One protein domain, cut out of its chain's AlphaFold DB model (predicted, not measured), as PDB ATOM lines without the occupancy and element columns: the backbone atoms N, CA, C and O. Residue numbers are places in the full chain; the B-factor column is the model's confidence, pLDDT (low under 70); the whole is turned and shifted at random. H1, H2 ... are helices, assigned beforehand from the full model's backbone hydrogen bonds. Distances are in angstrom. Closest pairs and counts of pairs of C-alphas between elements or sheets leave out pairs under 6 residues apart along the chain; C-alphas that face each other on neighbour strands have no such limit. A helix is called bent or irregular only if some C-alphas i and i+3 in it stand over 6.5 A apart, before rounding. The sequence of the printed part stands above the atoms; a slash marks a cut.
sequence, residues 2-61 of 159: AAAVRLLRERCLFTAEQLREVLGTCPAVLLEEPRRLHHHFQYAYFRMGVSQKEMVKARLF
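Overview. This is residues 2 to 61 of the 159 residues of the protein "Transcription termination factor 4, mitochondrial" of Patagioenas fasciata monilis (UniProt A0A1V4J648). Two pairs of helices make a small body: H1 and H4 come nearest to each other close to their first residues and open from there as a narrow V, while H2 and H5 run side by side across from them. Short H3 bridges the two pairs near the closed end of the V, and residues 59 to 61 turn back toward the middle. The printed part has 60 residues with five named helices, H1 to H5 in that order along the chain, and no named strand; the class is all helix. It is compact, with a radius of gyration of the C-alphas of 10.1 A, and rounded, spanning 27 by 22 by 18 A.

Along the chain. Find C-alpha 3 at (174.055, 144.544, 151.392); here H1 begins, residues 3 to 10, 10.4 A from first to last C-alpha. Go on to H2, residues 16 to 25, which is 14.3 A long. H3 follows at residues 27 to 30, 6.1 A long; it is neither bent nor irregular, but only just. Look next for C-alpha 34 at (167.664, 144.194, 149.893), where H4, the longest helix, starts on residues 34 to 47, 18.9 A long. H5, residues 52 to 58, is 9.8 A long and ends with C-alpha 58 at (167.088, 134.990, 131.807).

Arrangement. Begin with H1, the hub, which touches three helices. H1 and H2 form a helical hairpin: they touch, closest at the C-alphas of Arg 9 and Leu 19, 7.2 A, and run opposite ways at a steep tilt of 39 degrees. H1 and H3 only just touch, with 3 pairs of C-alphas within 8 A, the closest those of Ala 4 and Leu 30 at 5.9 A. H4 touches H1 with residues 34 to 38 alone, closest at the C-alphas of Ala 4 and Pro 34, 5.3 A; the two run the same way at a shallow tilt of 34.9 degrees, only just short of steep. From H2, look across to H5: they touch, with the C-alphas of Val 22 and Val 56 closest at 6.1 A, and run the same way at a shallow tilt of 22 degrees. H4 and H5 are close but not clearly touching, closest at the C-alphas of Tyr 45 and Gln 52, 7.5 A, and about perpendicular at 82 degrees. H2 and H4 are apart. In H1, H2, H4 and H5 every O i to N i+4 pair is within hydrogen-bond range; H3 is too short for such a pair.

Size, cuts and confidence. The two C-alphas farthest apart are those of Ala 2 and Gly 49, 27.1 A. The printed part has no cut, and the four links between the helices are tight. The mean pLDDT of the printed part is 95.4, and no printed residue is under 70.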
ATOM      1  N   ALA A   2     178.526 145.175 149.572       81.12
ATOM      2  CA  ALA A   2     177.197 145.800 149.530       81.12
ATOM      3  C   ALA A   2     176.109 144.835 150.045       81.12
ATOM      4  O   ALA A   2     176.210 143.626 149.824       81.12
ATOM      5  N   ALA A   3     175.094 145.354 150.746       91.19
ATOM      6  CA  ALA A   3     174.055 144.544 151.392       91.19
ATOM      7  C   ALA A   3     173.347 143.593 150.406       91.19
ATOM      8  O   ALA A   3     173.139 142.424 150.728       91.19
ATOM      9  N   ALA A   4     173.094 144.055 149.177       92.06
ATOM     10  CA  ALA A   4     172.545 143.249 148.086       92.06
ATOM     11  C   ALA A   4     173.435 142.048 147.710       92.06
ATOM     12  O   ALA A   4     172.952 140.931 147.554       92.06
ATOM     13  N   VAL A   5     174.756 142.235 147.633       92.88
ATOM     14  CA  VAL A   5     175.708 141.164 147.283       92.88
ATOM     15  C   VAL A   5     175.738 140.084 148.368       92.88
ATOM     16  O   VAL A   5     175.749 138.893 148.055       92.88
ATOM     17  N   ARG A   6     175.709 140.489 149.646       94.44
ATOM     18  CA  ARG A   6     175.612 139.547 150.773       94.44
ATOM     19  C   ARG A   6     174.298 138.778 150.742       94.44
ATOM     20  O   ARG A   6     174.322 137.561 150.854       94.44
ATOM     21  N   LEU A   7     173.177 139.462 150.518       96.50
ATOM     22  CA  LEU A   7     171.861 138.838 150.384       96.50
ATOM     23  C   LEU A   7     171.837 137.777 149.270       96.50
ATOM     24  O   LEU A   7     171.430 136.641 149.512       96.50
ATOM     25  N   LEU A   8     172.290 138.133 148.065       95.81
ATOM     26  CA  LEU A   8     172.283 137.227 146.914       95.81
ATOM     27  C   LEU A   8     173.159 135.988 147.157       95.81
ATOM     28  O   LEU A   8     172.793 134.881 146.767       95.81
ATOM     29  N   ARG A   9     174.296 136.152 147.839       96.31
ATOM     30  CA  ARG A   9     175.205 135.042 148.143       96.31
ATOM     31  C   ARG A   9     174.730 134.174 149.309       96.31
ATOM     32  O   ARG A   9     174.735 132.955 149.200       96.31
ATOM     33  N   GLU A  10     174.376 134.792 150.430       96.12
ATOM     34  CA  GLU A  10     174.136 134.107 151.708       96.12
ATOM     35  C   GLU A  10     172.691 133.610 151.838       96.12
ATOM     36  O   GLU A  10     172.469 132.562 152.437       96.12
ATOM     37  N   ARG A  11     171.708 134.335 151.279       96.00
ATOM     38  CA  ARG A  11     170.279 133.983 151.392       96.00
ATOM     39  C   ARG A  11     169.693 133.399 150.114       96.00
ATOM     40  O   ARG A  11     168.943 132.435 150.182       96.00
ATOM     41  N   CYS A  12     170.057 133.946 148.955       96.69
ATOM     42  CA  CYS A  12     169.565 133.443 147.663       96.69
ATOM     43  C   CYS A  12     170.429 132.295 147.102       96.69
ATOM     44  O   CYS A  12     170.062 131.653 146.114       96.69
ATOM     45  N   LEU A  13     171.569 132.024 147.751       97.19
ATOM     46  CA  LEU A  13     172.495 130.928 147.454       97.19
ATOM     47  C   LEU A  13     173.060 130.954 146.023       97.19
ATOM     48  O   LEU A  13     173.392 129.909 145.462       97.19
ATOM     49  N   PHE A  14     173.209 132.142 145.427       97.56
ATOM     50  CA  PHE A  14     173.929 132.272 144.161       97.56
ATOM     51  C   PHE A  14     175.417 131.951 144.356       97.56
ATOM     52  O   PHE A  14     176.068 132.438 145.287       97.56
ATOM     53  N   THR A  15     175.983 131.161 143.442       97.88
ATOM     54  CA  THR A  15     177.428 130.897 143.427       97.88
ATOM     55  C   THR A  15     178.213 132.169 143.097       97.88
ATOM     56  O   THR A  15     177.675 133.123 142.539       97.88
ATOM     57  N   ALA A  16     179.518 132.191 143.386       96.38
ATOM     58  CA  ALA A  16     180.367 133.339 143.042       96.38
ATOM     59  C   ALA A  16     180.368 133.647 141.530       96.38
ATOM     60  O   ALA A  16     180.426 134.807 141.130       96.38
ATOM     61  N   GLU A  17     180.271 132.611 140.694       97.50
ATOM     62  CA  GLU A  17     180.154 132.750 139.244       97.50
ATOM     63  C   GLU A  17     178.804 133.331 138.823       97.50
ATOM     64  O   GLU A  17     178.769 134.294 138.061       97.50
ATOM     65  N   GLN A  18     177.704 132.799 139.358       98.06
ATOM     66  CA  GLN A  18     176.368 133.327 139.085       98.06
ATOM     67  C   GLN A  18     176.232 134.777 139.546       98.06
ATOM     68  O   GLN A  18     175.673 135.603 138.835       98.06
ATOM     69  N   LEU A  19     176.782 135.103 140.715       96.88
ATOM     70  CA  LEU A  19     176.762 136.453 141.257       96.88
ATOM     71  C   LEU A  19     177.546 137.425 140.372       96.88
ATOM     72  O   LEU A  19     177.067 138.521 140.106       96.88
ATOM     73  N   ARG A  20     178.718 137.020 139.868       96.94
ATOM     74  CA  ARG A  20     179.479 137.818 138.897       96.94
ATOM     75  C   ARG A  20     178.654 138.101 137.638       96.94
ATOM     76  O   ARG A  20     178.638 139.238 137.178       96.94
ATOM     77  N   GLU A  21     177.956 137.097 137.116       97.94
ATOM     78  CA  GLU A  21     177.101 137.244 135.932       97.94
ATOM     79  C   GLU A  21     175.904 138.172 136.194       97.94
ATOM     80  O   GLU A  21     175.615 139.057 135.388       97.94
ATOM     81  N   VAL A  22     175.243 138.035 137.349       97.31
ATOM     82  CA  VAL A  22     174.154 138.933 137.768       97.31
ATOM     83  C   VAL A  22     174.650 140.372 137.866       97.31
ATOM     84  O   VAL A  22     174.005 141.267 137.337       97.31
ATOM     85  N   LEU A  23     175.809 140.612 138.481       96.12
ATOM     86  CA  LEU A  23     176.364 141.963 138.607       96.12
ATOM     87  C   LEU A  23     176.788 142.557 137.255       96.12
ATOM     88  O   LEU A  23     176.666 143.764 137.061       96.12
ATOM     89  N   GLY A  24     177.262 141.727 136.321       96.75
ATOM     90  CA  GLY A  24     177.634 142.164 134.974       96.75
ATOM     91  C   GLY A  24     176.436 142.467 134.070       96.75
ATOM     92  O   GLY A  24     176.501 143.376 133.249       96.75
ATOM     93  N   THR A  25     175.334 141.730 134.223       96.25
ATOM     94  CA  THR A  25     174.131 141.883 133.384       96.25
ATOM     95  C   THR A  25     173.081 142.805 133.998       96.25
ATOM     96  O   THR A  25     172.374 143.497 133.271       96.25
ATOM     97  N   CYS A  26     172.977 142.844 135.322       94.88
ATOM     98  CA  CYS A  26     171.947 143.556 136.076       94.88
ATOM     99  C   CYS A  26     172.596 144.483 137.125       94.88
ATOM    100  O   CYS A  26     172.357 144.306 138.316       94.88
ATOM    101  N   PRO A  27     173.430 145.471 136.747       94.62
ATOM    102  CA  PRO A  27     174.179 146.279 137.719       94.62
ATOM    103  C   PRO A  27     173.280 147.078 138.680       94.62
ATOM    104  O   PRO A  27     173.692 147.373 139.803       94.62
ATOM    105  N   ALA A  28     172.039 147.373 138.275       93.19
ATOM    106  CA  ALA A  28     171.043 148.071 139.086       93.19
ATOM    107  C   ALA A  28     170.736 147.371 140.422       93.19
ATOM    108  O   ALA A  28     170.410 148.047 141.390       93.19
ATOM    109  N   VAL A  29     170.949 146.051 140.533       94.38
ATOM    110  CA  VAL A  29     170.740 145.299 141.789       94.38
ATOM    111  C   VAL A  29     171.580 145.811 142.960       94.38
ATOM    112  O   VAL A  29     171.264 145.531 144.111       94.38
ATOM    113  N   LEU A  30     172.667 146.540 142.687       93.56
ATOM    114  CA  LEU A  30     173.491 147.171 143.720       93.56
ATOM    115  C   LEU A  30     172.820 148.392 144.361       93.56
ATOM    116  O   LEU A  30     173.223 148.783 145.457       93.56
ATOM    117  N   LEU A  31     171.843 148.985 143.675       92.88
ATOM    118  CA  LEU A  31     171.077 150.152 144.111       92.88
ATOM    119  C   LEU A  31     169.720 149.764 144.715       92.88
ATOM    120  O   LEU A  31     169.098 150.581 145.385       92.88
ATOM    121  N   GLU A  32     169.273 148.527 144.487       91.25
ATOM    122  CA  GLU A  32     167.992 148.019 144.967       91.25
ATOM    123  C   GLU A  32     167.975 147.777 146.480       91.25
ATOM    124  O   GLU A  32     168.965 147.368 147.102       91.25
ATOM    125  N   GLU A  33     166.798 147.962 147.076       93.56
ATOM    126  CA  GLU A  33     166.574 147.633 148.477       93.56
ATOM    127  C   GLU A  33     166.694 146.108 148.687       93.56
ATOM    128  O   GLU A  33     166.017 145.334 148.000       93.56
ATOM    129  N   PRO A  34     167.482 145.627 149.673       94.00
ATOM    130  CA  PRO A  34     167.664 144.194 149.893       94.00
ATOM    131  C   PRO A  34     166.358 143.418 150.101       94.00
ATOM    132  O   PRO A  34     166.262 142.269 149.682       94.00
ATOM    133  N   ARG A  35     165.343 144.028 150.728       94.00
ATOM    134  CA  ARG A  35     164.036 143.384 150.935       94.00
ATOM    135  C   ARG A  35     163.319 143.125 149.610       94.00
ATOM    136  O   ARG A  35     162.921 141.992 149.359       94.00
ATOM    137  N   ARG A  36     163.248 144.133 148.734       94.38
ATOM    138  CA  ARG A  36     162.649 144.023 147.393       94.38
ATOM    139  C   ARG A  36     163.380 143.002 146.529       94.38
ATOM    140  O   ARG A  36     162.753 142.154 145.901       94.38
ATOM    141  N   LEU A  37     164.714 143.032 146.559       95.62
ATOM    142  CA  LEU A  37     165.544 142.078 145.826       95.62
ATOM    143  C   LEU A  37     165.319 140.636 146.307       95.62
ATOM    144  O   LEU A  37     165.242 139.715 145.494       95.62
ATOM    145  N   HIS A  38     165.189 140.442 147.622       97.19
ATOM    146  CA  HIS A  38     164.908 139.130 148.197       97.19
ATOM    147  C   HIS A  38     163.524 138.627 147.792       97.19
ATOM    148  O   HIS A  38     163.413 137.488 147.352       97.19
ATOM    149  N   HIS A  39     162.503 139.483 147.879       97.38
ATOM    150  CA  HIS A  39     161.138 139.145 147.488       97.38
ATOM    151  C   HIS A  39     161.063 138.721 146.016       97.38
ATOM    152  O   HIS A  39     160.519 137.666 145.694       97.38
ATOM    153  N   HIS A  40     161.718 139.475 145.130       97.88
ATOM    154  CA  HIS A  40     161.801 139.153 143.709       97.88
ATOM    155  C   HIS A  40     162.439 137.767 143.475       97.88
ATOM    156  O   HIS A  40     161.899 136.941 142.736       97.88
ATOM    157  N   PHE A  41     163.549 137.465 144.157       97.88
ATOM    158  CA  PHE A  41     164.154 136.131 144.114       97.88
ATOM    159  C   PHE A  41     163.209 135.040 144.644       97.88
ATOM    160  O   PHE A  41     163.047 134.004 144.000       97.88
ATOM    161  N   GLN A  42     162.591 135.260 145.807       97.31
ATOM    162  CA  GLN A  42     161.706 134.289 146.453       97.31
ATOM    163  C   GLN A  42     160.509 133.955 145.568       97.31
ATOM    164  O   GLN A  42     160.170 132.781 145.435       97.31
ATOM    165  N   TYR A  43     159.920 134.951 144.909       97.56
ATOM    166  CA  TYR A  43     158.837 134.733 143.962       97.56
ATOM    167  C   TYR A  43     159.280 133.819 142.814       97.56
ATOM    168  O   TYR A  43     158.688 132.764 142.588       97.56
ATOM    169  N   ALA A  44     160.383 134.141 142.137       96.56
ATOM    170  CA  ALA A  44     160.870 133.303 141.046       96.56
ATOM    171  C   ALA A  44     161.234 131.878 141.521       96.56
ATOM    172  O   ALA A  44     160.964 130.900 140.828       96.56
ATOM    173  N   TYR A  45     161.816 131.736 142.713       95.19
ATOM    174  CA  TYR A  45     162.278 130.439 143.212       95.19
ATOM    175  C   TYR A  45     161.135 129.560 143.727       95.19
ATOM    176  O   TYR A  45     161.021 128.398 143.342       95.19
ATOM    177  N   PHE A  46     160.286 130.101 144.602       93.62
ATOM    178  CA  PHE A  46     159.234 129.344 145.278       93.62
ATOM    179  C   PHE A  46     157.917 129.362 144.513       93.62
ATOM    180  O   PHE A  46     157.274 128.320 144.414       93.62
ATOM    181  N   ARG A  47     157.519 130.520 143.972       94.00
ATOM    182  CA  ARG A  47     156.220 130.679 143.307       94.00
ATOM    183  C   ARG A  47     156.247 130.244 141.848       94.00
ATOM    184  O   ARG A  47     155.263 129.674 141.399       94.00
ATOM    185  N   MET A  48     157.348 130.483 141.137       94.12
ATOM    186  CA  MET A  48     157.512 130.047 139.741       94.12
ATOM    187  C   MET A  48     158.307 128.738 139.605       94.12
ATOM    188  O   MET A  48     158.365 128.159 138.525       94.12
ATOM    189  N   GLY A  49     158.956 128.255 140.670       92.06
ATOM    190  CA  GLY A  49     159.755 127.023 140.619       92.06
ATOM    191  C   GLY A  49     161.007 127.119 139.736       92.06
ATOM    192  O   GLY A  49     161.484 126.108 139.218       92.06
ATOM    193  N   VAL A  50     161.544 128.325 139.531       92.81
ATOM    194  CA  VAL A  50     162.697 128.574 138.657       92.81
ATOM    195  C   VAL A  50     164.006 128.348 139.419       92.81
ATOM    196  O   VAL A  50     164.187 128.805 140.544       92.81
ATOM    197  N   SER A  51     164.983 127.698 138.782       93.44
ATOM    198  CA  SER A  51     166.334 127.540 139.348       93.44
ATOM    199  C   SER A  51     167.194 128.805 139.218       93.44
ATOM    200  O   SER A  51     167.113 129.524 138.222       93.44
ATOM    201  N   GLN A  52     168.137 129.027 140.141       95.94
ATOM    202  CA  GLN A  52     169.089 130.151 140.083       95.94
ATOM    203  C   GLN A  52     169.808 130.243 138.730       95.94
ATOM    204  O   GLN A  52     169.983 131.329 138.181       95.94
ATOM    205  N   LYS A  53     170.217 129.099 138.167       95.75
ATOM    206  CA  LYS A  53     170.902 129.043 136.868       95.75
ATOM    207  C   LYS A  53     170.037 129.629 135.753       95.75
ATOM    208  O   LYS A  53     170.548 130.344 134.893       95.75
ATOM    209  N   GLU A  54     168.746 129.321 135.763       95.19
ATOM    210  CA  GLU A  54     167.802 129.851 134.787       95.19
ATOM    211  C   GLU A  54     167.508 131.334 135.024       95.19
ATOM    212  O   GLU A  54     167.529 132.098 134.061       95.19
ATOM    213  N   MET A  55     167.366 131.766 136.283       97.31
ATOM    214  CA  MET A  55     167.214 133.186 136.636       97.31
ATOM    215  C   MET A  55     168.371 134.039 136.109       97.31
ATOM    216  O   MET A  55     168.143 135.090 135.511       97.31
ATOM    217  N   VAL A  56     169.617 133.577 136.291       97.62
ATOM    218  CA  VAL A  56     170.807 134.275 135.779       97.62
ATOM    219  C   VAL A  56     170.774 134.338 134.253       97.62
ATOM    220  O   VAL A  56     170.934 135.412 133.677       97.62
ATOM    221  N   LYS A  57     170.503 133.211 133.582       96.94
ATOM    222  CA  LYS A  57     170.444 133.148 132.114       96.94
ATOM    223  C   LYS A  57     169.355 134.057 131.530       96.94
ATOM    224  O   LYS A  57     169.555 134.649 130.471       96.94
ATOM    225  N   ALA A  58     168.211 134.150 132.203       97.06
ATOM    226  CA  ALA A  58     167.088 134.990 131.807       97.06
ATOM    227  C   ALA A  58     167.233 136.453 132.251       97.06
ATOM    228  O   ALA A  58     166.436 137.283 131.824       97.06
ATOM    229  N   ARG A  59     168.266 136.783 133.041       97.44
ATOM    230  CA  ARG A  59     168.510 138.122 133.599       97.44
ATOM    231  C   ARG A  59     167.331 138.631 134.432       97.44
ATOM    232  O   ARG A  59     166.881 139.756 134.243       97.44
ATOM    233  N   LEU A  60     166.857 137.792 135.357       97.56
ATOM    234  CA  LEU A  60     165.677 138.031 136.200       97.56
ATOM    235  C   LEU A  60     165.559 139.482 136.692       97.56
ATOM    236  O   LEU A  60     164.538 140.131 136.504       97.56
ATOM    237  N   PHE A  61     166.642 140.005 137.261       96.81
ATOM    238  CA  PHE A  61     166.651 141.312 137.912       96.81
ATOM    239  C   PHE A  61     166.695 142.520 136.957       96.81
ATOM    240  O   PHE A  61     166.778 143.647 137.436       96.81
TER     241      PHE A  61